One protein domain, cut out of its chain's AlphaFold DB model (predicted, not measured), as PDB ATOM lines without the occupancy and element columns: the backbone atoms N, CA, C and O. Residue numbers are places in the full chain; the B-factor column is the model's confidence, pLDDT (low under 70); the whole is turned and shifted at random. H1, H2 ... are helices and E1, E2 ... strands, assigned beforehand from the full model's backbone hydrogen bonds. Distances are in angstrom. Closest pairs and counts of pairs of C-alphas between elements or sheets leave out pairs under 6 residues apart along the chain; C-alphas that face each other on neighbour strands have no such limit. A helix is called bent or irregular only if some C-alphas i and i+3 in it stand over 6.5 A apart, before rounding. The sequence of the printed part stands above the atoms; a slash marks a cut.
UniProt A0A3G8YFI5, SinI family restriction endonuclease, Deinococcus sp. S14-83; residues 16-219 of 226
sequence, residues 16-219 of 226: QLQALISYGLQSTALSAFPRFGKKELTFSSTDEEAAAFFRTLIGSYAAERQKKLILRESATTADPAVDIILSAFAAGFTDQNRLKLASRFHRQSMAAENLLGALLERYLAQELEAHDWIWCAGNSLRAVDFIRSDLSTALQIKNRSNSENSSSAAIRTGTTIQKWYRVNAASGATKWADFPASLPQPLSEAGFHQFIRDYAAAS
ATOM      1  N   GLN A  16     -17.296 -47.342   0.922       90.38
ATOM      2  CA  GLN A  16     -18.197 -46.195   1.064       90.38
ATOM      3  C   GLN A  16     -17.853 -45.078   0.073       90.38
ATOM      4  O   GLN A  16     -18.742 -44.537  -0.580       90.38
ATOM      5  N   LEU A  17     -16.564 -44.745  -0.058       91.31
ATOM      6  CA  LEU A  17     -16.111 -43.725  -1.001       91.31
ATOM      7  C   LEU A  17     -16.357 -44.158  -2.450       91.31
ATOM      8  O   LEU A  17     -16.821 -43.357  -3.260       91.31
ATOM      9  N   GLN A  18     -16.095 -45.430  -2.760       92.56
ATOM     10  CA  GLN A  18     -16.381 -45.999  -4.071       92.56
ATOM     11  C   GLN A  18     -17.865 -45.877  -4.415       92.56
ATOM     12  O   GLN A  18     -18.192 -45.347  -5.471       92.56
ATOM     13  N   ALA A  19     -18.756 -46.313  -3.526       92.75
ATOM     14  CA  ALA A  19     -20.196 -46.243  -3.749       92.75
ATOM     15  C   ALA A  19     -20.701 -44.793  -3.874       92.75
ATOM     16  O   ALA A  19     -21.525 -44.513  -4.744       92.75
ATOM     17  N   LEU A  20     -20.155 -43.851  -3.096       94.00
ATOM     18  CA  LEU A  20     -20.442 -42.420  -3.241       94.00
ATOM     19  C   LEU A  20     -20.080 -41.906  -4.640       94.00
ATOM     20  O   LEU A  20     -20.889 -41.240  -5.288       94.00
ATOM     21  N   ILE A  21     -18.876 -42.227  -5.119       94.19
ATOM     22  CA  ILE A  21     -18.423 -41.830  -6.456       94.19
ATOM     23  C   ILE A  21     -19.275 -42.518  -7.530       94.19
ATOM     24  O   ILE A  21     -19.722 -41.857  -8.466       94.19
ATOM     25  N   SER A  22     -19.558 -43.814  -7.381       93.81
ATOM     26  CA  SER A  22     -20.418 -44.567  -8.299       93.81
ATOM     27  C   SER A  22     -21.816 -43.960  -8.402       93.81
ATOM     28  O   SER A  22     -22.311 -43.808  -9.515       93.81
ATOM     29  N   TYR A  23     -22.422 -43.546  -7.286       93.12
ATOM     30  CA  TYR A  23     -23.709 -42.852  -7.298       93.12
ATOM     31  C   TYR A  23     -23.646 -41.552  -8.109       93.12
ATOM     32  O   TYR A  23     -24.477 -41.313  -8.983       93.12
ATOM     33  N   GLY A  24     -22.631 -40.716  -7.865       91.44
ATOM     34  CA  GLY A  24     -22.478 -39.453  -8.591       91.44
ATOM     35  C   GLY A  24     -22.288 -39.651 -10.099       91.44
ATOM     36  O   GLY A  24     -22.866 -38.908 -10.897       91.44
ATOM     37  N   LEU A  25     -21.556 -40.697 -10.495       91.06
ATOM     38  CA  LEU A  25     -21.328 -41.068 -11.896       91.06
ATOM     39  C   LEU A  25     -22.584 -41.589 -12.616       91.06
ATOM     40  O   LEU A  25     -22.656 -41.490 -13.837       91.06
ATOM     41  N   GLN A  26     -23.578 -42.113 -11.888       85.69
ATOM     42  CA  GLN A  26     -24.861 -42.540 -12.467       85.69
ATOM     43  C   GLN A  26     -25.784 -41.361 -12.807       85.69
ATOM     44  O   GLN A  26     -26.736 -41.524 -13.573       85.69
ATOM     45  N   SER A  27     -25.534 -40.173 -12.244       75.75
ATOM     46  CA  SER A  27     -26.384 -39.005 -12.474       75.75
ATOM     47  C   SER A  27     -26.226 -38.451 -13.890       75.75
ATOM     48  O   SER A  27     -25.121 -38.331 -14.430       75.75
ATOM     49  N   THR A  28     -27.346 -38.057 -14.497       68.81
ATOM     50  CA  THR A  28     -27.321 -37.379 -15.791       68.81
ATOM     51  C   THR A  28     -26.519 -36.082 -15.669       68.81
ATOM     52  O   THR A  28     -26.693 -35.284 -14.742       68.81
ATOM     53  N   ALA A  29     -25.580 -35.910 -16.600       70.25
ATOM     54  CA  ALA A  29     -24.627 -34.801 -16.634       70.25
ATOM     55  C   ALA A  29     -23.720 -34.655 -15.394       70.25
ATOM     56  O   ALA A  29     -23.187 -33.569 -15.188       70.25
ATOM     57  N   LEU A  30     -23.538 -35.702 -14.573       81.56
ATOM     58  CA  LEU A  30     -22.715 -35.656 -13.350       81.56
ATOM     59  C   LEU A  30     -23.186 -34.600 -12.329       81.56
ATOM     60  O   LEU A  30     -22.456 -34.209 -11.419       81.56
ATOM     61  N   SER A  31     -24.438 -34.158 -12.461       82.75
ATOM     62  CA  SER A  31     -25.022 -33.031 -11.730       82.75
ATOM     63  C   SER A  31     -25.224 -33.292 -10.236       82.75
ATOM     64  O   SER A  31     -25.428 -32.342  -9.471       82.75
ATOM     65  N   ALA A  32     -25.143 -34.557  -9.806       87.62
ATOM     66  CA  ALA A  32     -25.137 -34.923  -8.396       87.62
ATOM     67  C   ALA A  32     -23.843 -34.494  -7.692       87.62
ATOM     68  O   ALA A  32     -23.862 -34.276  -6.485       87.62
ATOM     69  N   PHE A  33     -22.729 -34.330  -8.405       92.56
ATOM     70  CA  PHE A  33     -21.490 -33.857  -7.798       92.56
ATOM     71  C   PHE A  33     -21.531 -32.349  -7.483       92.56
ATOM     72  O   PHE A  33     -22.200 -31.576  -8.176       92.56
ATOM     73  N   PRO A  34     -20.832 -31.889  -6.428       90.88
ATOM     74  CA  PRO A  34     -20.749 -30.474  -6.094       90.88
ATOM     75  C   PRO A  34     -19.999 -29.674  -7.157       90.88
ATOM     76  O   PRO A  34     -19.212 -30.196  -7.943       90.88
ATOM     77  N   ARG A  35     -20.202 -28.357  -7.123       89.25
ATOM     78  CA  ARG A  35     -19.388 -27.405  -7.880       89.25
ATOM     79  C   ARG A  35     -18.249 -26.912  -7.003       89.25
ATOM     80  O   ARG A  35     -18.489 -26.467  -5.880       89.25
ATOM     81  N   PHE A  36     -17.031 -26.924  -7.531       82.06
ATOM     82  CA  PHE A  36     -15.879 -26.306  -6.877       82.06
ATOM     83  C   PHE A  36     -15.584 -24.968  -7.563       82.06
ATOM     84  O   PHE A  36     -15.004 -24.895  -8.649       82.06
ATOM     85  N   GLY A  37     -16.059 -23.882  -6.949       78.88
ATOM     86  CA  GLY A  37     -16.035 -22.549  -7.554       78.88
ATOM     87  C   GLY A  37     -16.983 -22.455  -8.754       78.88
ATOM     88  O   GLY A  37     -18.155 -22.808  -8.657       78.88
ATOM     89  N   LYS A  38     -16.480 -21.966  -9.895       73.88
ATOM     90  CA  LYS A  38     -17.240 -21.908 -11.161       73.88
ATOM     91  C   LYS A  38     -17.160 -23.204 -11.979       73.88
ATOM     92  O   LYS A  38     -17.744 -23.260 -13.055       73.88
ATOM     93  N   LYS A  39     -16.413 -24.207 -11.505       76.69
ATOM     94  CA  LYS A  39     -16.175 -25.453 -12.235       76.69
ATOM     95  C   LYS A  39     -17.170 -26.529 -11.804       76.69
ATOM     96  O   LYS A  39     -17.364 -26.769 -10.612       76.69
ATOM     97  N   GLU A  40     -17.774 -27.163 -12.797       85.44
ATOM     98  CA  GLU A  40     -18.649 -28.328 -12.680       85.44
ATOM     99  C   GLU A  40     -17.981 -29.481 -13.429       85.44
ATOM    100  O   GLU A  40     -17.386 -29.262 -14.487       85.44
ATOM    101  N   LEU A  41     -18.027 -30.686 -12.860       89.69
ATOM    102  CA  LEU A  41     -17.543 -31.874 -13.550       89.69
ATOM    103  C   LEU A  41     -18.544 -32.233 -14.651       89.69
ATOM    104  O   LEU A  41     -19.743 -32.301 -14.396       89.69
ATOM    105  N   THR A  42     -18.059 -32.466 -15.865       89.12
ATOM    106  CA  THR A  42     -18.896 -32.827 -17.017       89.12
ATOM    107  C   THR A  42     -18.257 -33.975 -17.786       89.12
ATOM    108  O   THR A  42     -17.067 -34.233 -17.640       89.12
ATOM    109  N   PHE A  43     -19.014 -34.631 -18.665       86.62
ATOM    110  CA  PHE A  43     -18.458 -35.665 -19.549       86.62
ATOM    111  C   PHE A  43     -17.461 -35.125 -20.590       86.62
ATOM    112  O   PHE A  43     -16.771 -35.913 -21.224       86.62
ATOM    113  N   SER A  44     -17.378 -33.803 -20.773       88.81
ATOM    114  CA  SER A  44     -16.366 -33.149 -21.615       88.81
ATOM    115  C   SER A  44     -15.112 -32.713 -20.853       88.81
ATOM    116  O   SER A  44     -14.202 -32.164 -21.468       88.81
ATOM    117  N   SER A  45     -15.074 -32.889 -19.529       89.31
ATOM    118  CA  SER A  45     -13.895 -32.562 -18.726       89.31
ATOM    119  C   SER A  45     -12.713 -33.449 -19.118       89.31
ATOM    120  O   SER A  45     -12.902 -34.631 -19.399       89.31
ATOM    121  N   THR A  46     -11.498 -32.894 -19.119       93.44
ATOM    122  CA  THR A  46     -10.292 -33.698 -19.386       93.44
ATOM    123  C   THR A  46      -9.975 -34.624 -18.213       93.44
ATOM    124  O   THR A  46     -10.445 -34.411 -17.090       93.44
ATOM    125  N   ASP A  47      -9.123 -35.622 -18.444       92.50
ATOM    126  CA  ASP A  47      -8.665 -36.532 -17.391       92.50
ATOM    127  C   ASP A  47      -7.973 -35.775 -16.246       92.50
ATOM    128  O   ASP A  47      -8.196 -36.074 -15.071       92.50
ATOM    129  N   GLU A  48      -7.184 -34.739 -16.551       92.44
ATOM    130  CA  GLU A  48      -6.546 -33.899 -15.535       92.44
ATOM    131  C   GLU A  48      -7.568 -33.113 -14.707       92.44
ATOM    132  O   GLU A  48      -7.415 -32.993 -13.484       92.44
ATOM    133  N   GLU A  49      -8.615 -32.585 -15.348       91.94
ATOM    134  CA  GLU A  49      -9.694 -31.866 -14.670       91.94
ATOM    135  C   GLU A  49     -10.504 -32.798 -13.769       91.94
ATOM    136  O   GLU A  49     -10.753 -32.462 -12.607       91.94
ATOM    137  N   ALA A  50     -10.856 -33.985 -14.266       91.31
ATOM    138  CA  ALA A  50     -11.547 -35.010 -13.496       91.31
ATOM    139  C   ALA A  50     -10.696 -35.479 -12.304       91.31
ATOM    140  O   ALA A  50     -11.180 -35.531 -11.172       91.31
ATOM    141  N   ALA A  51      -9.401 -35.732 -12.508       91.31
ATOM    142  CA  ALA A  51      -8.490 -36.118 -11.434       91.31
ATOM    143  C   ALA A  51      -8.336 -35.012 -10.375       91.31
ATOM    144  O   ALA A  51      -8.294 -35.287  -9.172       91.31
ATOM    145  N   ALA A  52      -8.248 -33.741 -10.781       91.31
ATOM    146  CA  ALA A  52      -8.225 -32.609  -9.852       91.31
ATOM    147  C   ALA A  52      -9.542 -32.480  -9.064       91.31
ATOM    148  O   ALA A  52      -9.516 -32.247  -7.850       91.31
ATOM    149  N   PHE A  53     -10.677 -32.684  -9.735       92.94
ATOM    150  CA  PHE A  53     -11.997 -32.697  -9.118       92.94
ATOM    151  C   PHE A  53     -12.098 -33.781  -8.039       92.94
ATOM    152  O   PHE A  53     -12.383 -33.469  -6.881       92.94
ATOM    153  N   PHE A  54     -11.796 -35.037  -8.380       92.38
ATOM    154  CA  PHE A  54     -11.918 -36.150  -7.438       92.38
ATOM    155  C   PHE A  54     -10.931 -36.043  -6.278       92.38
ATOM    156  O   PHE A  54     -11.317 -36.314  -5.147       92.38
ATOM    157  N   ARG A  55      -9.703 -35.548  -6.492       91.44
ATOM    158  CA  ARG A  55      -8.784 -35.250  -5.376       91.44
ATOM    159  C   ARG A  55      -9.391 -34.256  -4.383       91.44
ATOM    160  O   ARG A  55      -9.325 -34.479  -3.176       91.44
ATOM    161  N   THR A  56     -10.023 -33.196  -4.886       91.94
ATOM    162  CA  THR A  56     -10.682 -32.181  -4.049       91.94
ATOM    163  C   THR A  56     -11.891 -32.757  -3.312       91.94
ATOM    164  O   THR A  56     -12.052 -32.523  -2.112       91.94
ATOM    165  N   LEU A  57     -12.721 -33.535  -4.011       93.31
ATOM    166  CA  LEU A  57     -13.890 -34.203  -3.443       93.31
ATOM    167  C   LEU A  57     -13.495 -35.157  -2.313       93.31
ATOM    168  O   LEU A  57     -14.008 -35.038  -1.207       93.31
ATOM    169  N   ILE A  58     -12.551 -36.062  -2.580       93.06
ATOM    170  CA  ILE A  58     -12.092 -37.082  -1.632       93.06
ATOM    171  C   ILE A  58     -11.483 -36.416  -0.388       93.06
ATOM    172  O   ILE A  58     -11.823 -36.785   0.737       93.06
ATOM    173  N   GLY A  59     -10.644 -35.391  -0.580       91.12
ATOM    174  CA  GLY A  59     -10.078 -34.611   0.520       91.12
ATOM    175  C   GLY A  59     -11.145 -33.928   1.378       91.12
ATOM    176  O   GLY A  59     -11.110 -34.029   2.603       91.12
ATOM    177  N   SER A  60     -12.129 -33.285   0.740       91.38
ATOM    178  CA  SER A  60     -13.231 -32.604   1.435       91.38
ATOM    179  C   SER A  60     -14.108 -33.589   2.211       91.38
ATOM    180  O   SER A  60     -14.411 -33.354   3.380       91.38
ATOM    181  N   TYR A  61     -14.451 -34.719   1.592       93.06
ATOM    182  CA  TYR A  61     -15.238 -35.790   2.198       93.06
ATOM    183  C   TYR A  61     -14.602 -36.299   3.498       93.06
ATOM    184  O   TYR A  61     -15.248 -36.309   4.548       93.06
ATOM    185  N   ALA A  62     -13.320 -36.676   3.476       91.94
ATOM    186  CA  ALA A  62     -12.682 -37.192   4.686       91.94
ATOM    187  C   ALA A  62     -12.439 -36.123   5.746       91.94
ATOM    188  O   ALA A  62     -12.603 -36.407   6.935       91.94
ATOM    189  N   ALA A  63     -12.100 -34.899   5.331       91.56
ATOM    190  CA  ALA A  63     -11.969 -33.784   6.256       91.56
ATOM    191  C   ALA A  63     -13.280 -33.553   7.023       91.56
ATOM    192  O   ALA A  63     -13.256 -33.420   8.245       91.56
ATOM    193  N   GLU A  64     -14.431 -33.575   6.344       92.06
ATOM    194  CA  GLU A  64     -15.740 -33.374   6.976       92.06
ATOM    195  C   GLU A  64     -16.146 -34.539   7.893       92.06
ATOM    196  O   GLU A  64     -16.685 -34.307   8.981       92.06
ATOM    197  N   ARG A  65     -15.795 -35.785   7.551       91.19
ATOM    198  CA  ARG A  65     -15.998 -36.934   8.454       91.19
ATOM    199  C   ARG A  65     -15.206 -36.810   9.754       91.19
ATOM    200  O   ARG A  65     -15.726 -37.124  10.821       91.19
ATOM    201  N   GLN A  66     -13.966 -36.331   9.676       90.06
ATOM    202  CA  GLN A  66     -13.080 -36.175  10.838       90.06
ATOM    203  C   GLN A  66     -13.284 -34.849  11.584       90.06
ATOM    204  O   GLN A  66     -12.793 -34.668  12.701       90.06
ATOM    205  N   LYS A  67     -14.010 -33.902  10.986       90.31
ATOM    206  CA  LYS A  67     -14.185 -32.552  11.517       90.31
ATOM    207  C   LYS A  67     -14.799 -32.577  12.904       90.31
ATOM    208  O   LYS A  67     -15.865 -33.147  13.129       90.31
ATOM    209  N   LYS A  68     -14.190 -31.878  13.854       90.31
ATOM    210  CA  LYS A  68     -14.820 -31.658  15.155       90.31
ATOM    211  C   LYS A  68     -15.924 -30.609  15.017       90.31
ATOM    212  O   LYS A  68     -15.650 -29.459  14.679       90.31
ATOM    213  N   LEU A  69     -17.162 -30.999  15.302       90.88
ATOM    214  CA  LEU A  69     -18.285 -30.072  15.409       90.88
ATOM    215  C   LEU A  69     -18.138 -29.234  16.683       90.88
ATOM    216  O   LEU A  69     -17.925 -29.779  17.767       90.88
ATOM    217  N   ILE A  70     -18.195 -27.913  16.530       88.44
ATOM    218  CA  ILE A  70     -17.990 -26.928  17.596       88.44
ATOM    219  C   ILE A  70     -19.037 -25.835  17.435       88.44
ATOM    220  O   ILE A  70     -19.299 -25.401  16.311       88.44
ATOM    221  N   LEU A  71     -19.598 -25.361  18.549       86.75
ATOM    222  CA  LEU A  71     -20.461 -24.190  18.531       86.75
ATOM    223  C   LEU A  71     -19.601 -22.948  18.275       86.75
ATOM    224  O   LEU A  71     -18.797 -22.555  19.118       86.75
ATOM    225  N   ARG A  72     -19.738 -22.355  17.088       82.62
ATOM    226  CA  ARG A  72     -19.012 -21.145  16.688       82.62
ATOM    227  C   ARG A  72     -20.004 -20.070  16.293       82.62
ATOM    228  O   ARG A  72     -20.808 -20.285  15.389       82.62
ATOM    229  N   GLU A  73     -19.930 -18.922  16.954       76.94
ATOM    230  CA  GLU A  73     -20.678 -17.751  16.514       76.94
ATOM    231  C   GLU A  73     -20.199 -17.317  15.126       76.94
ATOM    232  O   GLU A  73     -19.019 -17.439  14.782       76.94
ATOM    233  N   SER A  74     -21.128 -16.803  14.320       73.94
ATOM    234  CA  SER A  74     -20.761 -16.165  13.061       73.94
ATOM    235  C   SER A  74     -19.811 -14.996  13.335       73.94
ATOM    236  O   SER A  74     -20.038 -14.226  14.266       73.94
ATOM    237  N   ALA A  75     -18.784 -14.824  12.502       75.12
ATOM    238  CA  ALA A  75     -17.930 -13.634  12.517       75.12
ATOM    239  C   ALA A  75     -18.543 -12.455  11.734       75.12
ATOM    240  O   ALA A  75     -17.944 -11.388  11.653       75.12
ATOM    241  N   THR A  76     -19.729 -12.633  11.137       79.69
ATOM    242  CA  THR A  76     -20.386 -11.588  10.338       79.69
ATOM    243  C   THR A  76     -20.755 -10.386  11.196       79.69
ATOM    244  O   THR A  76     -21.193 -10.546  12.331       79.69
ATOM    245  N   THR A  77     -20.629  -9.172  10.671       82.44
ATOM    246  CA  THR A  77     -21.159  -7.969  11.331       82.44
ATOM    247  C   THR A  77     -22.686  -7.967  11.237       82.44
ATOM    248  O   THR A  77     -23.236  -8.363  10.211       82.44
ATOM    249  N   ALA A  78     -23.379  -7.588  12.315       84.69
ATOM    250  CA  ALA A  78     -24.836  -7.442  12.288       84.69
ATOM    251  C   ALA A  78     -25.242  -6.233  11.428       84.69
ATOM    252  O   ALA A  78     -24.542  -5.222  11.431       84.69
ATOM    253  N   ASP A  79     -26.363  -6.336  10.717       90.06
ATOM    254  CA  ASP A  79     -26.931  -5.222   9.957       90.06
ATOM    255  C   ASP A  79     -27.715  -4.292  10.905       90.06
ATOM    256  O   ASP A  79     -28.702  -4.741  11.500       90.06
ATOM    257  N   PRO A  80     -27.324  -3.008  11.051       91.19
ATOM    258  CA  PRO A  80     -28.040  -2.052  11.895       91.19
ATOM    259  C   PRO A  80     -29.522  -1.885  11.533       91.19
ATOM    260  O   PRO A  80     -30.322  -1.518  12.393       91.19
ATOM    261  N   ALA A  81     -29.917  -2.165  10.285       94.25
ATOM    262  CA  ALA A  81     -31.314  -2.099   9.867       94.25
ATOM    263  C   ALA A  81     -32.209  -3.075  10.649       94.25
ATOM    264  O   ALA A  81     -33.370  -2.759  10.907       94.25
ATOM    265  N   VAL A  82     -31.679  -4.224  11.085       92.75
ATOM    266  CA  VAL A  82     -32.427  -5.196  11.901       92.75
ATOM    267  C   VAL A  82     -32.800  -4.595  13.257       92.75
ATOM    268  O   VAL A  82     -33.944  -4.727  13.691       92.75
ATOM    269  N   ASP A  83     -31.876  -3.873  13.893       92.38
ATOM    270  CA  ASP A  83     -32.125  -3.204  15.174       92.38
ATOM    271  C   ASP A  83     -33.133  -2.055  15.020       92.38
ATOM    272  O   ASP A  83     -34.012  -1.878  15.868       92.38
ATOM    273  N   ILE A  84     -33.051  -1.303  13.915       93.12
ATOM    274  CA  ILE A  84     -34.017  -0.245  13.575       93.12
ATOM    275  C   ILE A  84     -35.419  -0.842  13.408       93.12
ATOM    276  O   ILE A  84     -36.379  -0.319  13.973       93.12
ATOM    277  N   ILE A  85     -35.541  -1.957  12.682       94.25
ATOM    278  CA  ILE A  85     -36.815  -2.658  12.492       94.25
ATOM    279  C   ILE A  85     -37.356  -3.167  13.833       94.25
ATOM    280  O   ILE A  85     -38.520  -2.927  14.145       94.25
ATOM    281  N   LEU A  86     -36.530  -3.822  14.656       93.88
ATOM    282  CA  LEU A  86     -36.953  -4.297  15.979       93.88
ATOM    283  C   LEU A  86     -37.457  -3.146  16.857       93.88
ATOM    284  O   LEU A  86     -38.514  -3.268  17.467       93.88
ATOM    285  N   SER A  87     -36.748  -2.017  16.865       92.81
ATOM    286  CA  SER A  87     -37.138  -0.835  17.644       92.81
ATOM    287  C   SER A  87     -38.447  -0.210  17.156       92.81
ATOM    288  O   SER A  87     -39.249   0.250  17.965       92.81
ATOM    289  N   ALA A  88     -38.661  -0.175  15.838       94.00
ATOM    290  CA  ALA A  88     -39.820   0.468  15.229       94.00
ATOM    291  C   ALA A  88     -41.091  -0.398  15.275       94.00
ATOM    292  O   ALA A  88     -42.189   0.142  15.393       94.00
ATOM    293  N   PHE A  89     -40.957  -1.725  15.175       94.75
ATOM    294  CA  PHE A  89     -42.094  -2.636  14.995       94.75
ATOM    295  C   PHE A  89     -42.381  -3.545  16.199       94.75
ATOM    296  O   PHE A  89     -43.483  -4.085  16.280       94.75
ATOM    297  N   ALA A  90     -41.443  -3.728  17.137       90.44
ATOM    298  CA  ALA A  90     -41.642  -4.591  18.301       90.44
ATOM    299  C   ALA A  90     -41.669  -3.789  19.611       90.44
ATOM    300  O   ALA A  90     -40.701  -3.135  20.006       90.44
ATOM    301  N   ALA A  91     -42.785  -3.890  20.338       86.31
ATOM    302  CA  ALA A  91     -42.908  -3.280  21.655       86.31
ATOM    303  C   ALA A  91     -41.832  -3.829  22.613       86.31
ATOM    304  O   ALA A  91     -41.623  -5.037  22.713       86.31
ATOM    305  N   GLY A  92     -41.159  -2.935  23.344       84.75
ATOM    306  CA  GLY A  92     -40.173  -3.298  24.369       84.75
ATOM    307  C   GLY A  92     -38.704  -3.286  23.926       84.75
ATOM    308  O   GLY A  92     -37.835  -3.479  24.783       84.75
ATOM    309  N   PHE A  93     -38.412  -2.994  22.656       89.12
ATOM    310  CA  PHE A  93     -37.052  -2.818  22.120       89.12
ATOM    311  C   PHE A  93     -36.663  -1.339  21.968       89.12
ATOM    312  O   PHE A  93     -36.133  -0.917  20.952       89.12
ATOM    313  N   THR A  94     -36.933  -0.532  22.993       82.56
ATOM    314  CA  THR A  94     -36.679   0.921  22.976       82.56
ATOM    315  C   THR A  94     -35.310   1.314  23.532       82.56
ATOM    316  O   THR A  94     -34.926   2.477  23.455       82.56
ATOM    317  N   ASP A  95     -34.585   0.366  24.130       89.69
ATOM    318  CA  ASP A  95     -33.288   0.589  24.773       89.69
ATOM    319  C   ASP A  95     -32.154  -0.130  24.025       89.69
ATOM    320  O   ASP A  95     -32.287  -1.286  23.608       89.69
ATOM    321  N   GLN A  96     -31.004   0.541  23.912       88.25
ATOM    322  CA  GLN A  96     -29.843   0.030  23.183       88.25
ATOM    323  C   GLN A  96     -29.234  -1.232  23.808       88.25
ATOM    324  O   GLN A  96     -28.694  -2.064  23.076       88.25
ATOM    325  N   ASN A  97     -29.303  -1.418  25.130       91.69
ATOM    326  CA  ASN A  97     -28.765  -2.628  25.754       91.69
ATOM    327  C   ASN A  97     -29.628  -3.845  25.417       91.69
ATOM    328  O   ASN A  97     -29.090  -4.921  25.149       91.69
ATOM    329  N   ARG A  98     -30.955  -3.675  25.359       90.75
ATOM    330  CA  ARG A  98     -31.869  -4.738  24.914       90.75
ATOM    331  C   ARG A  98     -31.616  -5.148  23.467       90.75
ATOM    332  O   ARG A  98     -31.569  -6.345  23.196       90.75
ATOM    333  N   LEU A  99     -31.402  -4.188  22.567       90.81
ATOM    334  CA  LEU A  99     -31.079  -4.465  21.161       90.81
ATOM    335  C   LEU A  99     -29.761  -5.238  21.026       90.81
ATOM    336  O   LEU A  99     -29.723  -6.292  20.393       90.81
ATOM    337  N   LYS A 100     -28.703  -4.794  21.720       90.25
ATOM    338  CA  LYS A 100     -27.411  -5.504  21.751       90.25
ATOM    339  C   LYS A 100     -27.552  -6.939  22.260       90.25
ATOM    340  O   LYS A 100     -26.965  -7.855  21.686       90.25
ATOM    341  N   LEU A 101     -28.337  -7.144  23.319       91.38
ATOM    342  CA  LEU A 101     -28.563  -8.471  23.888       91.38
ATOM    343  C   LEU A 101     -29.356  -9.376  22.936       91.38
ATOM    344  O   LEU A 101     -28.984 -10.532  22.741       91.38
ATOM    345  N   ALA A 102     -30.402  -8.843  22.304       91.19
ATOM    346  CA  ALA A 102     -31.198  -9.564  21.318       91.19
ATOM    347  C   ALA A 102     -30.359  -9.980  20.106       91.19
ATOM    348  O   ALA A 102     -30.393 -11.142  19.708       91.19
ATOM    349  N   SER A 103     -29.542  -9.064  19.582       89.44
ATOM    350  CA  SER A 103     -28.607  -9.338  18.489       89.44
ATOM    351  C   SER A 103     -27.602 -10.434  18.867       89.44
ATOM    352  O   SER A 103     -27.414 -11.394  18.114       89.44
ATOM    353  N   ARG A 104     -27.022 -10.376  20.077       87.94
ATOM    354  CA  ARG A 104     -26.124 -11.426  20.591       87.94
ATOM    355  C   ARG A 104     -26.817 -12.793  20.647       87.94
ATOM    356  O   ARG A 104     -26.307 -13.756  20.077       87.94
ATOM    357  N   PHE A 105     -27.981 -12.887  21.292       90.50
ATOM    358  CA  PHE A 105     -28.701 -14.159  21.439       90.50
ATOM    359  C   PHE A 105     -29.229 -14.711  20.118       90.50
ATOM    360  O   PHE A 105     -29.210 -15.926  19.913       90.50
ATOM    361  N   HIS A 106     -29.645 -13.844  19.196       90.25
ATOM    362  CA  HIS A 106     -30.013 -14.257  17.849       90.25
ATOM    363  C   HIS A 106     -28.838 -14.957  17.149       90.25
ATOM    364  O   HIS A 106     -28.994 -16.075  16.662       90.25
ATOM    365  N   ARG A 107     -27.635 -14.369  17.174       88.06
ATOM    366  CA  ARG A 107     -26.432 -14.966  16.558       88.06
ATOM    367  C   ARG A 107     -26.043 -16.298  17.191       88.06
ATOM    368  O   ARG A 107     -25.675 -17.229  16.476       88.06
ATOM    369  N   GLN A 108     -26.138 -16.394  18.515       89.75
ATOM    370  CA  GLN A 108     -25.899 -17.642  19.243       89.75
ATOM    371  C   GLN A 108     -26.913 -18.722  18.858       89.75
ATOM    372  O   GLN A 108     -26.537 -19.874  18.649       89.75
ATOM    373  N   SER A 109     -28.181 -18.340  18.692       91.25
ATOM    374  CA  SER A 109     -29.246 -19.251  18.261       91.25
ATOM    375  C   SER A 109     -29.010 -19.743  16.832       91.25
ATOM    376  O   SER A 109     -29.042 -20.945  16.599       91.25
ATOM    377  N   MET A 110     -28.644 -18.854  15.901       88.88
ATOM    378  CA  MET A 110     -28.272 -19.232  14.529       88.88
ATOM    379  C   MET A 110     -27.081 -20.203  14.496       88.88
ATOM    380  O   MET A 110     -27.076 -21.176  13.741       88.88
ATOM    381  N   ALA A 111     -26.063 -19.967  15.331       90.06
ATOM    382  CA  ALA A 111     -24.925 -20.874  15.460       90.06
ATOM    383  C   ALA A 111     -25.350 -22.259  15.979       90.06
ATOM    384  O   ALA A 111     -24.897 -23.281  15.456       90.06
ATOM    385  N   ALA A 112     -26.239 -22.298  16.975       92.12
ATOM    386  CA  ALA A 112     -26.781 -23.538  17.514       92.12
ATOM    387  C   ALA A 112     -27.642 -24.289  16.487       92.12
ATOM    388  O   ALA A 112     -27.524 -25.505  16.380       92.12
ATOM    389  N   GLU A 113     -28.453 -23.591  15.691       91.44
ATOM    390  CA  GLU A 113     -29.270 -24.189  14.627       91.44
ATOM    391  C   GLU A 113     -28.421 -24.826  13.521       91.44
ATOM    392  O   GLU A 113     -28.715 -25.941  13.081       91.44
ATOM    393  N   ASN A 114     -27.329 -24.172  13.115       89.31
ATOM    394  CA  ASN A 114     -26.386 -24.742  12.151       89.31
ATOM    395  C   ASN A 114     -25.701 -25.997  12.709       89.31
ATOM    396  O   ASN A 114     -25.608 -27.022  12.031       89.31
ATOM    397  N   LEU A 115     -25.250 -25.934  13.966       92.94
ATOM    398  CA  LEU A 115     -24.646 -27.076  14.646       92.94
ATOM    399  C   LEU A 115     -25.644 -28.233  14.813       92.94
ATOM    400  O   LEU A 115     -25.263 -29.389  14.655       92.94
ATOM    401  N   LEU A 116     -26.914 -27.931  15.092       95.31
ATOM    402  CA  LEU A 116     -27.987 -28.915  15.237       95.31
ATOM    403  C   LEU A 116     -28.177 -29.743  13.962       95.31
ATOM    404  O   LEU A 116     -28.334 -30.958  14.057       95.31
ATOM    405  N   GLY A 117     -28.130 -29.113  12.783       93.81
ATOM    406  CA  GLY A 117     -28.172 -29.823  11.500       93.81
ATOM    407  C   GLY A 117     -27.001 -30.796  11.340       93.81
ATOM    408  O   GLY A 117     -27.210 -31.981  11.093       93.81
ATOM    409  N   ALA A 118     -25.777 -30.324  11.593       94.19
ATOM    410  CA  ALA A 118     -24.578 -31.156  11.488       94.19
ATOM    411  C   ALA A 118     -24.550 -32.310  12.512       94.19
ATOM    412  O   ALA A 118     -24.106 -33.415  12.201       94.19
ATOM    413  N   LEU A 119     -25.033 -32.075  13.737       96.62
ATOM    414  CA  LEU A 119     -25.160 -33.116  14.760       96.62
ATOM    415  C   LEU A 119     -26.217 -34.157  14.382       96.62
ATOM    416  O   LEU A 119     -26.009 -35.333  14.661       96.62
ATOM    417  N   LEU A 120     -27.320 -33.747  13.748       97.81
ATOM    418  CA  LEU A 120     -28.354 -34.664  13.269       97.81
ATOM    419  C   LEU A 120     -27.803 -35.620  12.210       97.81
ATOM    420  O   LEU A 120     -27.993 -36.826  12.330       97.81
ATOM    421  N   GLU A 121     -27.084 -35.102  11.214       97.06
ATOM    422  CA  GLU A 121     -26.416 -35.945  10.217       97.06
ATOM    423  C   GLU A 121     -25.411 -36.900  10.866       97.06
ATOM    424  O   GLU A 121     -25.395 -38.083  10.547       97.06
ATOM    425  N   ARG A 122     -24.605 -36.425  11.824       96.31
ATOM    426  CA  ARG A 122     -23.606 -37.272  12.486       96.31
ATOM    427  C   ARG A 122     -24.229 -38.366  13.357       96.31
ATOM    428  O   ARG A 122     -23.718 -39.482  13.362       96.31
ATOM    429  N   TYR A 123     -25.320 -38.063  14.059       97.56
ATOM    430  CA  TYR A 123     -26.102 -39.060  14.792       97.56
ATOM    431  C   TYR A 123     -26.637 -40.130  13.840       97.56
ATOM    432  O   TYR A 123     -26.415 -41.315  14.054       97.56
ATOM    433  N   LEU A 124     -27.271 -39.715  12.740       97.62
ATOM    434  CA  LEU A 124     -27.768 -40.647  11.734       97.62
ATOM    435  C   LEU A 124     -26.638 -41.472  11.110       97.62
ATOM    436  O   LEU A 124     -26.813 -42.662  10.917       97.62
ATOM    437  N   ALA A 125     -25.466 -40.895  10.846       96.12
ATOM    438  CA  ALA A 125     -24.324 -41.654  10.338       96.12
ATOM    439  C   ALA A 125     -23.886 -42.761  11.307       96.12
ATOM    440  O   ALA A 125     -23.673 -43.890  10.874       96.12
ATOM    441  N   GLN A 126     -23.828 -42.467  12.609       95.25
ATOM    442  CA  GLN A 126     -23.493 -43.464  13.628       95.25
ATOM    443  C   GLN A 126     -24.472 -44.645  13.623       95.25
ATOM    444  O   GLN A 126     -24.046 -45.791  13.726       95.25
ATOM    445  N   GLU A 127     -25.768 -44.363  13.486       95.75
ATOM    446  CA  GLU A 127     -26.801 -45.397  13.528       95.75
ATOM    447  C   GLU A 127     -26.954 -46.127  12.186       95.75
ATOM    448  O   GLU A 127     -27.204 -47.322  12.168       95.75
ATOM    449  N   LEU A 128     -26.804 -45.443  11.049       95.81
ATOM    450  CA  LEU A 128     -27.149 -45.981   9.729       95.81
ATOM    451  C   LEU A 128     -25.991 -46.691   9.021       95.81
ATOM    452  O   LEU A 128     -26.246 -47.603   8.233       95.81
ATOM    453  N   GLU A 129     -24.733 -46.304   9.263       93.38
ATOM    454  CA  GLU A 129     -23.591 -46.861   8.515       93.38
ATOM    455  C   GLU A 129     -23.352 -48.355   8.789       93.38
ATOM    456  O   GLU A 129     -22.786 -49.054   7.950       93.38
ATOM    457  N   ALA A 130     -23.848 -48.871   9.917       92.31
ATOM    458  CA  ALA A 130     -23.866 -50.305  10.213       92.31
ATOM    459  C   ALA A 130     -24.950 -51.086   9.435       92.31
ATOM    460  O   ALA A 130     -24.985 -52.314   9.498       92.31
ATOM    461  N   HIS A 131     -25.838 -50.395   8.714       93.56
ATOM    462  CA  HIS A 131     -27.040 -50.953   8.085       93.56
ATOM    463  C   HIS A 131     -27.167 -50.566   6.604       93.56
ATOM    464  O   HIS A 131     -28.244 -50.189   6.131       93.56
ATOM    465  N   ASP A 132     -26.058 -50.673   5.867       93.12
ATOM    466  CA  ASP A 132     -25.989 -50.475   4.411       93.12
ATOM    467  C   ASP A 132     -26.298 -49.053   3.929       93.12
ATOM    468  O   ASP A 132     -26.630 -48.839   2.762       93.12
ATOM    469  N   TRP A 133     -26.176 -48.061   4.807       95.69
ATOM    470  CA  TRP A 133     -26.197 -46.658   4.413       95.69
ATOM    471  C   TRP A 133     -24.793 -46.076   4.406       95.69
ATOM    472  O   TRP A 133     -23.905 -46.491   5.144       95.69
ATOM    473  N   ILE A 134     -24.603 -45.076   3.562       95.94
ATOM    474  CA  ILE A 134     -23.355 -44.349   3.408       95.94
ATOM    475  C   ILE A 134     -23.668 -42.884   3.634       95.94
ATOM    476  O   ILE A 134     -24.503 -42.308   2.934       95.94
ATOM    477  N   TRP A 135     -22.987 -42.281   4.605       96.94
ATOM    478  CA  TRP A 135     -23.083 -40.849   4.844       96.94
ATOM    479  C   TRP A 135     -22.283 -40.082   3.788       96.94
ATOM    480  O   TRP A 135     -21.062 -40.216   3.697       96.94
ATOM    481  N   CYS A 136     -22.962 -39.237   3.015       96.00
ATOM    482  CA  CYS A 136     -22.383 -38.364   1.996       96.00
ATOM    483  C   CYS A 136     -21.815 -37.085   2.628       96.00
ATOM    484  O   CYS A 136     -22.201 -35.971   2.276       96.00
ATOM    485  N   ALA A 137     -20.894 -37.264   3.577       93.69
ATOM    486  CA  ALA A 137     -20.351 -36.191   4.399       93.69
ATOM    487  C   ALA A 137     -19.871 -34.997   3.565       93.69
ATOM    488  O   ALA A 137     -19.168 -35.154   2.564       93.69
ATOM    489  N   GLY A 138     -20.226 -33.793   4.008       85.75
ATOM    490  CA  GLY A 138     -19.656 -32.568   3.465       85.75
ATOM    491  C   GLY A 138     -19.997 -32.310   2.005       85.75
ATOM    492  O   GLY A 138     -19.094 -32.323   1.183       85.75
ATOM    493  N   ASN A 139     -21.273 -32.077   1.671       88.44
ATOM    494  CA  ASN A 139     -21.742 -31.721   0.318       88.44
ATOM    495  C   ASN A 139     -21.064 -32.521  -0.821       88.44
ATOM    496  O   ASN A 139     -20.846 -31.998  -1.914       88.44
ATOM    497  N   SER A 140     -20.694 -33.779  -0.554       93.44
ATOM    498  CA  SER A 140     -19.981 -34.629  -1.513       93.44
ATOM    499  C   SER A 140     -20.902 -35.067  -2.649       93.44
ATOM    500  O   SER A 140     -20.452 -35.336  -3.760       93.44
ATOM    501  N   LEU A 141     -22.205 -35.073  -2.369       93.12
ATOM    502  CA  LEU A 141     -23.276 -35.117  -3.343       93.12
ATOM    503  C   LEU A 141     -24.253 -33.979  -3.032       93.12
ATOM    504  O   LEU A 141     -24.584 -33.700  -1.880       93.12
ATOM    505  N   ARG A 142     -24.703 -33.280  -4.067       91.62
ATOM    506  CA  ARG A 142     -25.621 -32.151  -3.948       91.62
ATOM    507  C   ARG A 142     -26.996 -32.646  -3.534       91.62
ATOM    508  O   ARG A 142     -27.571 -33.505  -4.190       91.62
ATOM    509  N   ALA A 143     -27.549 -32.019  -2.498       90.19
ATOM    510  CA  ALA A 143     -28.882 -32.318  -1.978       90.19
ATOM    511  C   ALA A 143     -29.088 -33.780  -1.525       90.19
ATOM    512  O   ALA A 143     -30.233 -34.187  -1.352       90.19
ATOM    513  N   VAL A 144     -28.009 -34.532  -1.289       93.94
ATOM    514  CA  VAL A 144     -28.032 -35.912  -0.797       93.94
ATOM    515  C   VAL A 144     -27.118 -36.004   0.415       93.94
ATOM    516  O   VAL A 144     -25.933 -35.702   0.315       93.94
ATOM    517  N   ASP A 145     -27.672 -36.454   1.537       96.12
ATOM    518  CA  ASP A 145     -26.932 -36.617   2.790       96.12
ATOM    519  C   ASP A 145     -26.604 -38.095   3.042       96.12
ATOM    520  O   ASP A 145     -25.569 -38.406   3.623       96.12
ATOM    521  N   PHE A 146     -27.442 -39.020   2.560       97.06
ATOM    522  CA  PHE A 146     -27.207 -40.460   2.652       97.06
ATOM    523  C   PHE A 146     -27.578 -41.188   1.363       97.06
ATOM    524  O   PHE A 146     -28.561 -40.843   0.710       97.06
ATOM    525  N   ILE A 147     -26.846 -42.253   1.044       96.00
ATOM    526  CA  ILE A 147     -27.208 -43.221  -0.001       96.00
ATOM    527  C   ILE A 147     -27.186 -44.639   0.562       96.00
ATOM    528  O   ILE A 147     -26.465 -44.919   1.518       96.00
ATOM    529  N   ARG A 148     -27.952 -45.549  -0.034       94.25
ATOM    530  CA  ARG A 148     -27.806 -46.989   0.211       94.25
ATOM    531  C   ARG A 148     -26.573 -47.528  -0.514       94.25
ATOM    532  O   ARG A 148     -26.226 -47.035  -1.584       94.25
ATOM    533  N   SER A 149     -25.936 -48.559   0.036       91.88
ATOM    534  CA  SER A 149     -24.768 -49.221  -0.568       91.88
ATOM    535  C   SER A 149     -25.070 -49.852  -1.933       91.88
ATOM    536  O   SER A 149     -24.199 -49.885  -2.798       91.88
ATOM    537  N   ASP A 150     -26.316 -50.278  -2.152       91.56
ATOM    538  CA  ASP A 150     -26.837 -50.773  -3.433       91.56
ATOM    539  C   ASP A 150     -27.213 -49.657  -4.429       91.56
ATOM    540  O   ASP A 150     -27.674 -49.943  -5.533       91.56
ATOM    541  N   LEU A 151     -27.025 -48.388  -4.044       91.56
ATOM    542  CA  LEU A 151     -27.319 -47.182  -4.826       91.56
ATOM    543  C   LEU A 151     -28.809 -46.987  -5.171       91.56
ATOM    544  O   LEU A 151     -29.158 -46.072  -5.916       91.56
ATOM    545  N   SER A 152     -29.703 -47.801  -4.605       90.12
ATOM    546  CA  SER A 152     -31.136 -47.804  -4.936       90.12
ATOM    547  C   SER A 152     -31.893 -46.606  -4.359       90.12
ATOM    548  O   SER A 152     -32.916 -46.187  -4.898       90.12
ATOM    549  N   THR A 153     -31.401 -46.057  -3.245       91.94
ATOM    550  CA  THR A 153     -32.057 -44.977  -2.506       91.94
ATOM    551  C   THR A 153     -31.047 -43.908  -2.123       91.94
ATOM    552  O   THR A 153     -29.960 -44.212  -1.631       91.94
ATOM    553  N   ALA A 154     -31.454 -42.653  -2.293       94.50
ATOM    554  CA  ALA A 154     -30.772 -41.481  -1.766       94.50
ATOM    555  C   ALA A 154     -31.724 -40.685  -0.873       94.50
ATOM    556  O   ALA A 154     -32.922 -40.599  -1.152       94.50
ATOM    557  N   LEU A 155     -31.186 -40.105   0.193       95.38
ATOM    558  CA  LEU A 155     -31.940 -39.424   1.229       95.38
ATOM    559  C   LEU A 155     -31.326 -38.060   1.534       95.38
ATOM    560  O   LEU A 155     -30.125 -37.928   1.762       95.38
ATOM    561  N   GLN A 156     -32.192 -37.056   1.584       95.50
ATOM    562  CA  GLN A 156     -31.914 -35.740   2.123       95.50
ATOM    563  C   GLN A 156     -32.535 -35.609   3.514       95.50
ATOM    564  O   GLN A 156     -33.733 -35.840   3.702       95.50
ATOM    565  N   ILE A 157     -31.728 -35.176   4.470       95.62
ATOM    566  CA  ILE A 157     -32.085 -34.923   5.853       95.62
ATOM    567  C   ILE A 157     -32.280 -33.426   6.060       95.62
ATOM    568  O   ILE A 157     -31.488 -32.579   5.647       95.62
ATOM    569  N   LYS A 158     -33.365 -33.078   6.745       94.62
ATOM    570  CA  LYS A 158     -33.641 -31.712   7.186       94.62
ATOM    571  C   LYS A 158     -34.000 -31.700   8.664       94.62
ATOM    572  O   LYS A 158     -34.698 -32.572   9.168       94.62
ATOM    573  N   ASN A 159     -33.578 -30.672   9.391       94.88
ATOM    574  CA  ASN A 159     -33.968 -30.552  10.795       94.88
ATOM    575  C   ASN A 159     -35.456 -30.173  10.939       94.88
ATOM    576  O   ASN A 159     -36.153 -30.686  11.812       94.88
ATOM    577  N   ARG A 160     -35.967 -29.304  10.057       93.75
ATOM    578  CA  ARG A 160     -37.375 -28.873  10.047       93.75
ATOM    579  C   ARG A 160     -38.019 -29.007   8.672       93.75
ATOM    580  O   ARG A 160     -37.344 -28.848   7.653       93.75
ATOM    581  N   SER A 161     -39.335 -29.207   8.635       90.75
ATOM    582  CA  SER A 161     -40.105 -29.343   7.385       90.75
ATOM    583  C   SER A 161     -39.992 -28.140   6.437       90.75
ATOM    584  O   SER A 161     -40.091 -28.317   5.226       90.75
ATOM    585  N   ASN A 162     -39.756 -26.937   6.967       86.44
ATOM    586  CA  ASN A 162     -39.612 -25.687   6.212       86.44
ATOM    587  C   ASN A 162     -38.148 -25.240   6.021       86.44
ATOM    588  O   ASN A 162     -37.912 -24.116   5.597       86.44
ATOM    589  N   SER A 163     -37.170 -26.091   6.351       81.06
ATOM    590  CA  SER A 163     -35.739 -25.755   6.231       81.06
ATOM    591  C   SER A 163     -35.127 -26.096   4.865       81.06
ATOM    592  O   SER A 163     -33.944 -25.858   4.634       81.06
ATOM    593  N   GLU A 164     -35.909 -26.658   3.938       74.81
ATOM    594  CA  GLU A 164     -35.462 -26.845   2.556       74.81
ATOM    595  C   GLU A 164     -35.448 -25.489   1.841       74.81
ATOM    596  O   GLU A 164     -36.481 -24.838   1.693       74.81
ATOM    597  N   ASN A 165     -34.267 -25.058   1.399       74.94
ATOM    598  CA  ASN A 165     -34.133 -23.868   0.568       74.94
ATOM    599  C   ASN A 165     -34.496 -24.176  -0.897       74.94
ATOM    600  O   ASN A 165     -34.495 -25.328  -1.339       74.94
ATOM    601  N   SER A 166     -34.781 -23.126  -1.668       68.69
ATOM    602  CA  SER A 166     -35.193 -23.241  -3.073       68.69
ATOM    603  C   SER A 166     -34.153 -23.941  -3.953       68.69
ATOM    604  O   SER A 166     -34.526 -24.682  -4.858       68.69
ATOM    605  N   SER A 167     -32.857 -23.770  -3.670       69.06
ATOM    606  CA  SER A 167     -31.784 -24.428  -4.421       69.06
ATOM    607  C   SER A 167     -31.750 -25.943  -4.198       69.06
ATOM    608  O   SER A 167     -31.582 -26.686  -5.161       69.06
ATOM    609  N   SER A 168     -31.968 -26.416  -2.967       71.25
ATOM    610  CA  SER A 168     -32.077 -27.852  -2.666       71.25
ATOM    611  C   SER A 168     -33.332 -28.456  -3.293       71.25
ATOM    612  O   SER A 168     -33.263 -29.524  -3.900       71.25
ATOM    613  N   ALA A 169     -34.461 -27.746  -3.209       75.75
ATOM    614  CA  ALA A 169     -35.722 -28.195  -3.791       75.75
ATOM    615  C   ALA A 169     -35.646 -28.316  -5.322       75.75
ATOM    616  O   ALA A 169     -36.163 -29.280  -5.888       75.75
ATOM    617  N   ALA A 170     -34.972 -27.375  -5.990       78.69
ATOM    618  CA  ALA A 170     -34.784 -27.398  -7.438       78.69
ATOM    619  C   ALA A 170     -33.969 -28.612  -7.904       78.69
ATOM    620  O   ALA A 170     -34.303 -29.205  -8.921       78.69
ATOM    621  N   ILE A 171     -32.941 -29.011  -7.145       77.00
ATOM    622  CA  ILE A 171     -32.130 -30.202  -7.454       77.00
ATOM    623  C   ILE A 171     -32.947 -31.475  -7.248       77.00
ATOM    624  O   ILE A 171     -32.862 -32.392  -8.052       77.00
ATOM    625  N   ARG A 172     -33.752 -31.533  -6.181       81.00
ATOM    626  CA  ARG A 172     -34.566 -32.713  -5.876       81.00
ATOM    627  C   ARG A 172     -35.719 -32.897  -6.863       81.00
ATOM    628  O   ARG A 172     -36.121 -34.029  -7.131       81.00
ATOM    629  N   THR A 173     -36.276 -31.805  -7.382       75.06
ATOM    630  CA  THR A 173     -37.403 -31.843  -8.322       75.06
ATOM    631  C   THR A 173     -36.999 -32.594  -9.592       75.06
ATOM    632  O   THR A 173     -36.084 -32.182 -10.291       75.06
ATOM    633  N   GLY A 174     -37.681 -33.705  -9.885       73.50
ATOM    634  CA  GLY A 174     -37.339 -34.585 -11.010       73.50
ATOM    635  C   GLY A 174     -36.312 -35.681 -10.689       73.50
ATOM    636  O   GLY A 174     -35.904 -36.397 -11.597       73.50
ATOM    637  N   THR A 175     -35.922 -35.848  -9.420       83.06
ATOM    638  CA  THR A 175     -35.053 -36.946  -8.950       83.06
ATOM    639  C   THR A 175     -35.809 -37.910  -8.034       83.06
ATOM    640  O   THR A 175     -36.895 -37.598  -7.542       83.06
ATOM    641  N   THR A 176     -35.214 -39.070  -7.757       86.75
ATOM    642  CA  THR A 176     -35.719 -40.063  -6.792       86.75
ATOM    643  C   THR A 176     -35.215 -39.829  -5.363       86.75
ATOM    644  O   THR A 176     -35.465 -40.654  -4.484       86.75
ATOM    645  N   ILE A 177     -34.514 -38.713  -5.109       90.94
ATOM    646  CA  ILE A 177     -33.972 -38.385  -3.787       90.94
ATOM    647  C   ILE A 177     -35.136 -38.179  -2.815       90.94
ATOM    648  O   ILE A 177     -35.939 -37.246  -2.943       90.94
ATOM    649  N   GLN A 178     -35.216 -39.053  -1.818       93.38
ATOM    650  CA  GLN A 178     -36.200 -38.962  -0.754       93.38
ATOM    651  C   GLN A 178     -35.835 -37.816   0.186       93.38
ATOM    652  O   GLN A 178     -34.664 -37.515   0.400       93.38
ATOM    653  N   LYS A 179     -36.839 -37.171   0.778       93.75
ATOM    654  CA  LYS A 179     -36.635 -36.131   1.787       93.75
ATOM    655  C   LYS A 179     -37.278 -36.567   3.090       93.75
ATOM    656  O   LYS A 179     -38.488 -36.778   3.129       93.75
ATOM    657  N   TRP A 180     -36.491 -36.595   4.156       96.25
ATOM    658  CA  TRP A 180     -36.980 -36.748   5.518       96.25
ATOM    659  C   TRP A 180     -36.637 -35.505   6.339       96.25
ATOM    660  O   TRP A 180     -35.621 -34.843   6.115       96.25
ATOM    661  N   TYR A 181     -37.501 -35.158   7.287       96.62
ATOM    662  CA  TYR A 181     -37.253 -34.058   8.211       96.62
ATOM    663  C   TYR A 181     -37.569 -34.466   9.641       96.62
ATOM    664  O   TYR A 181     -38.526 -35.195   9.851       96.62
ATOM    665  N   ARG A 182     -36.821 -33.954  10.625       97.62
ATOM    666  CA  ARG A 182     -36.976 -34.342  12.036       97.62
ATOM    667  C   ARG A 182     -38.220 -33.756  12.701       97.62
ATOM    668  O   ARG A 182     -38.931 -34.487  13.383       97.62
ATOM    669  N   VAL A 183     -38.482 -32.459  12.520       97.00
ATOM    670  CA  VAL A 183     -39.591 -31.738  13.179       97.00
ATOM    671  C   VAL A 183     -40.517 -31.088  12.157       97.00
ATOM    672  O   VAL A 183     -40.072 -30.365  11.259       97.00
ATOM    673  N   ASN A 184     -41.824 -31.293  12.310       96.00
ATOM    674  CA  ASN A 184     -42.824 -30.535  11.570       96.00
ATOM    675  C   ASN A 184     -42.910 -29.106  12.129       96.00
ATOM    676  O   ASN A 184     -43.191 -28.911  13.308       96.00
ATOM    677  N   ALA A 185     -42.675 -28.099  11.288       92.81
ATOM    678  CA  ALA A 185     -42.614 -26.708  11.730       92.81
ATOM    679  C   ALA A 185     -43.960 -26.147  12.225       92.81
ATOM    680  O   ALA A 185     -43.948 -25.227  13.035       92.81
ATOM    681  N   ALA A 186     -45.090 -26.690  11.758       92.19
ATOM    682  CA  ALA A 186     -46.424 -26.225  12.131       92.19
ATOM    683  C   ALA A 186     -46.938 -26.898  13.412       92.19
ATOM    684  O   ALA A 186     -47.477 -26.221  14.280       92.19
ATOM    685  N   SER A 187     -46.766 -28.218  13.542       94.94
ATOM    686  CA  SER A 187     -47.273 -28.968  14.701       94.94
ATOM    687  C   SER A 187     -46.248 -29.182  15.814       94.94
ATOM    688  O   SER A 187     -46.616 -29.609  16.903       94.94
ATOM    689  N   GLY A 188     -44.956 -28.966  15.546       93.06
ATOM    690  CA  GLY A 188     -43.865 -29.314  16.461       93.06
ATOM    691  C   GLY A 188     -43.620 -30.823  16.604       93.06
ATOM    692  O   GLY A 188     -42.688 -31.222  17.295       93.06
ATOM    693  N   ALA A 189     -44.417 -31.670  15.942       95.94
ATOM    694  CA  ALA A 189     -44.303 -33.119  16.046       95.94
ATOM    695  C   ALA A 189     -42.994 -33.632  15.429       95.94
ATOM    696  O   ALA A 189     -42.594 -33.205  14.339       95.94
ATOM    697  N   THR A 190     -42.360 -34.591  16.105       97.12
ATOM    698  CA  THR A 190     -41.171 -35.282  15.597       97.12
ATOM    699  C   THR A 190     -41.544 -36.395  14.623       97.12
ATOM    700  O   THR A 190     -42.617 -36.985  14.731       97.12
ATOM    701  N   LYS A 191     -40.634 -36.730  13.709       97.00
ATOM    702  CA  LYS A 191     -40.886 -37.624  12.569       97.00
ATOM    703  C   LYS A 191     -40.002 -38.866  12.524       97.00
ATOM    704  O   LYS A 191     -39.852 -39.490  11.481       97.00
ATOM    705  N   TRP A 192     -39.443 -39.251  13.668       97.00
ATOM    706  CA  TRP A 192     -38.586 -40.432  13.797       97.00
ATOM    707  C   TRP A 192     -39.271 -41.740  13.384       97.00
ATOM    708  O   TRP A 192     -38.638 -42.566  12.741       97.00
ATOM    709  N   ALA A 193     -40.566 -41.894  13.673       94.25
ATOM    710  CA  ALA A 193     -41.346 -43.061  13.251       94.25
ATOM    711  C   ALA A 193     -41.516 -43.162  11.722       94.25
ATOM    712  O   ALA A 193     -41.720 -44.252  11.203       94.25
ATOM    713  N   ASP A 194     -41.394 -42.035  11.015       94.31
ATOM    714  CA  ASP A 194     -41.524 -41.946   9.557       94.31
ATOM    715  C   ASP A 194     -40.145 -42.045   8.860       94.31
ATOM    716  O   ASP A 194     -40.020 -41.712   7.680       94.31
ATOM    717  N   PHE A 195     -39.075 -42.412   9.582       94.88
ATOM    718  CA  PHE A 195     -37.734 -42.517   9.002       94.88
ATOM    719  C   PHE A 195     -37.668 -43.682   7.990       94.88
ATOM    720  O   PHE A 195     -38.100 -44.787   8.313       94.88
ATOM    721  N   PRO A 196     -37.114 -43.488   6.777       90.31
ATOM    722  CA  PRO A 196     -37.237 -44.454   5.677       90.31
ATOM    723  C   PRO A 196     -36.299 -45.673   5.771       90.31
ATOM    724  O   PRO A 196     -36.206 -46.447   4.821       90.31
ATOM    725  N   ALA A 197     -35.592 -45.859   6.890       87.62
ATOM    726  CA  ALA A 197     -34.728 -47.014   7.125       87.62
ATOM    727  C   ALA A 197     -35.324 -47.937   8.192       87.62
ATOM    728  O   ALA A 197     -35.716 -47.483   9.265       87.62
ATOM    729  N   SER A 198     -35.321 -49.240   7.911       86.25
ATOM    730  CA  SER A 198     -35.613 -50.263   8.913       86.25
ATOM    731  C   SER A 198     -34.349 -50.542   9.718       86.25
ATOM    732  O   SER A 198     -33.345 -50.985   9.158       86.25
ATOM    733  N   LEU A 199     -34.391 -50.251  11.015       89.19
ATOM    734  CA  LEU A 199     -33.274 -50.431  11.936       89.19
ATOM    735  C   LEU A 199     -33.689 -51.366  13.076       89.19
ATOM    736  O   LEU A 199     -34.846 -51.307  13.501       89.19
ATOM    737  N   PRO A 200     -32.776 -52.202  13.606       87.81
ATOM    738  CA  PRO A 200     -33.085 -53.079  14.736       87.81
ATOM    739  C   PRO A 200     -33.552 -52.316  15.978       87.81
ATOM    740  O   PRO A 200     -34.387 -52.811  16.731       87.81
ATOM    741  N   GLN A 201     -33.007 -51.115  16.186       88.88
ATOM    742  CA  GLN A 201     -33.438 -50.187  17.222       88.88
ATOM    743  C   GLN A 201     -34.050 -48.946  16.568       88.88
ATOM    744  O   GLN A 201     -33.443 -48.380  15.655       88.88
ATOM    745  N   PRO A 202     -35.242 -48.504  17.004       90.69
ATOM    746  CA  PRO A 202     -35.875 -47.335  16.425       90.69
ATOM    747  C   PRO A 202     -35.104 -46.066  16.796       90.69
ATOM    748  O   PRO A 202     -34.788 -45.820  17.964       90.69
ATOM    749  N   LEU A 203     -34.867 -45.211  15.801       96.00
ATOM    750  CA  LEU A 203     -34.379 -43.858  16.045       96.00
ATOM    751  C   LEU A 203     -35.409 -43.088  16.875       96.00
ATOM    752  O   LEU A 203     -36.619 -43.264  16.721       96.00
ATOM    753  N   SER A 204     -34.938 -42.205  17.749       96.94
ATOM    754  CA  SER A 204     -35.824 -41.412  18.592       96.94
ATOM    755  C   SER A 204     -35.236 -40.049  18.920       96.94
ATOM    756  O   SER A 204     -34.022 -39.841  18.912       96.94
ATOM    757  N   GLU A 205     -36.120 -39.125  19.286       97.75
ATOM    758  CA  GLU A 205     -35.739 -37.793  19.754       97.75
ATOM    759  C   GLU A 205     -34.903 -37.875  21.039       97.75
ATOM    760  O   GLU A 205     -33.936 -37.136  21.208       97.75
ATOM    761  N   ALA A 206     -35.242 -38.809  21.931       97.56
ATOM    762  CA  ALA A 206     -34.496 -39.040  23.161       97.56
ATOM    763  C   ALA A 206     -33.068 -39.529  22.873       97.56
ATOM    764  O   ALA A 206     -32.126 -39.001  23.468       97.56
ATOM    765  N   GLY A 207     -32.910 -40.472  21.935       97.81
ATOM    766  CA  GLY A 207     -31.604 -40.956  21.478       97.81
ATOM    767  C   GLY A 207     -30.763 -39.837  20.868       97.81
ATOM    768  O   GLY A 207     -29.616 -39.638  21.265       97.81
ATOM    769  N   PHE A 208     -31.362 -39.013  20.005       98.19
ATOM    770  CA  PHE A 208     -30.672 -37.864  19.422       98.19
ATOM    771  C   PHE A 208     -30.247 -36.826  20.474       98.19
ATOM    772  O   PHE A 208     -29.108 -36.362  20.477       98.19
ATOM    773  N   HIS A 209     -31.123 -36.481  21.421       98.00
ATOM    774  CA  HIS A 209     -30.767 -35.583  22.519       98.00
ATOM    775  C   HIS A 209     -29.645 -36.138  23.396       98.00
ATOM    776  O   HIS A 209     -28.799 -35.373  23.867       98.00
ATOM    777  N   GLN A 210     -29.638 -37.451  23.629       97.94
ATOM    778  CA  GLN A 210     -28.576 -38.110  24.375       97.94
ATOM    779  C   GLN A 210     -27.248 -38.022  23.620       97.94
ATOM    780  O   GLN A 210     -26.272 -37.539  24.188       97.94
ATOM    781  N   PHE A 211     -27.252 -38.324  22.320       97.06
ATOM    782  CA  PHE A 211     -26.091 -38.158  21.450       97.06
ATOM    783  C   PHE A 211     -25.509 -36.735  21.512       97.06
ATOM    784  O   PHE A 211     -24.299 -36.574  21.662       97.06
ATOM    785  N   ILE A 212     -26.343 -35.687  21.460       96.44
ATOM    786  CA  ILE A 212     -25.875 -34.292  21.568       96.44
ATOM    787  C   ILE A 212     -25.155 -34.049  22.902       96.44
ATOM    788  O   ILE A 212     -24.088 -33.427  22.925       96.44
ATOM    789  N   ARG A 213     -25.733 -34.516  24.017       95.56
ATOM    790  CA  ARG A 213     -25.143 -34.351  25.355       95.56
ATOM    791  C   ARG A 213     -23.806 -35.075  25.466       95.56
ATOM    792  O   ARG A 213     -22.841 -34.470  25.929       95.56
ATOM    793  N   ASP A 214     -23.742 -36.314  24.993       95.31
ATOM    794  CA  ASP A 214     -22.532 -37.134  25.042       95.31
ATOM    795  C   ASP A 214     -21.432 -36.545  24.155       95.31
ATOM    796  O   ASP A 214     -20.288 -36.389  24.588       95.31
ATOM    797  N   TYR A 215     -21.791 -36.095  22.950       93.50
ATOM    798  CA  TYR A 215     -20.870 -35.420  22.042       93.50
ATOM    799  C   TYR A 215     -20.291 -34.137  22.666       93.50
ATOM    800  O   TYR A 215     -19.084 -33.883  22.585       93.50
ATOM    801  N   ALA A 216     -21.135 -33.331  23.321       91.50
ATOM    802  CA  ALA A 216     -20.709 -32.116  24.012       91.50
ATOM    803  C   ALA A 216     -19.825 -32.413  25.236       91.50
ATOM    804  O   ALA A 216     -18.862 -31.682  25.481       91.50
ATOM    805  N   ALA A 217     -20.116 -33.478  25.988       90.19
ATOM    806  CA  ALA A 217     -19.313 -33.914  27.131       90.19
ATOM    807  C   ALA A 217     -17.920 -34.402  26.699       90.19
ATOM    808  O   ALA A 217     -16.920 -34.015  27.302       90.19
ATOM    809  N   ALA A 218     -17.841 -35.157  25.601       88.12
ATOM    810  CA  ALA A 218     -16.581 -35.610  25.006       88.12
ATOM    811  C   ALA A 218     -15.774 -34.473  24.340       88.12
ATOM    812  O   ALA A 218     -14.592 -34.629  24.024       88.12
ATOM    813  N   SER A 219     -16.390 -33.307  24.127       81.38
ATOM    814  CA  SER A 219     -15.792 -32.159  23.442       81.38
ATOM    815  C   SER A 219     -15.814 -30.883  24.299       81.38
ATOM    816  O   SER A 219     -16.405 -29.891  23.883       81.38
TER     817      SER A 219
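AT A GLANCE: This is residues 16 to 219 of the 226 residues of the protein "SinI family restriction endonuclease" of Deinococcus sp. S14-83 (UniProt A0A3G8YFI5). What is the main picture? A small twisted sheet of four strands has one very long helix, H4, packed over one face with its residues 113 to 131, while the earlier part of H4 reaches past the sheet to H3, which lies across it. H1 covers the same face by E1 and E2, with H2 near H1, and H6 crosses H4. What are the parts? The printed part has 204 residues, with six named helices and four named strands in the order H1 H2 H3 H4 E1 E2 E3 H5 E4 H6; the class is mixed, helices and strands, and the mixed sheet runs E1, E2, E3, E4. How compact is it? It is only just compact, close to loose, with a radius of gyration of the C-alphas of 19.9 A and spans of 60 by 43 by 36 A.

HOW THE PARTS SIT: How is the sheet built? E1, residues 133 to 135, E2, 146 to 148, and E3, 154 to 160, form two hairpins and a meander, each strand the antiparallel neighbour of the one before; within hydrogen-bond range are N 134 and O 147, 2.8 A, and N 155 and O 146, 2.8 A. E3 and E4, residues 178 to 183, are parallel, with N 156 and O 178 at 2.8 A; with H5, residues 166 to 172, between them in the chain, they form a strand-helix-strand unit with a right-handed crossover. H5 only grazes the sheet, with residues 168 to 172. What is on it? H4, residues 96 to 131, on one face, makes two layers, helix and sheet; the closest C-alphas of H4 and E3 are Gly 117 and Asn 159, 5.9 A. H1, residues 16 to 26, is on the same face at a height over the sheet of 10.1 A, with the C-alphas of Gln 16 and Ile 134 of E1 closest, 6.0 A. Which other helices meet? H3, residues 80 to 89, touches H4, closest C-alphas Asp 83 and Leu 99, 6.2 A, and H6, residues 205 to 218, touches H4 about perpendicular at 76 degrees, closest C-alphas Tyr 123 and Phe 208, 6.6 A. H2, residues 47 to 66, is close but not clearly touching H1, closest C-alphas Leu 17 and Ile 58, 7.8 A. Every O i to N i+4 pair is within hydrogen-bond range in H1, H2, H3, H5 and H6, and 30 of 32 in H4.

IN THESE COORDINATES: Where does H4 run? From C-alpha 96 at (-29.843, 0.030, 23.183) to C-alpha 131 at (-27.040, -50.953, 8.085), 53.2 A, with a kink of 26 degrees near residue 125. It is irregular, but only just: C-alphas 127 and 130 are 6.6 A apart. How long are the others? H2 spans 28.6 A, H6 20.0 A and E3 18.5 A.

THE WHOLE: How large is it? The two C-alphas farthest apart are those of Asp 47 and Gly 92, 62.0 A. Are there cuts, long links or doubtful places? The printed part has no cut; the links H1 to H2, H2 to H3 and E4 to H6 are long. Residue 28 and residues 166 to 167 have pLDDT under 70.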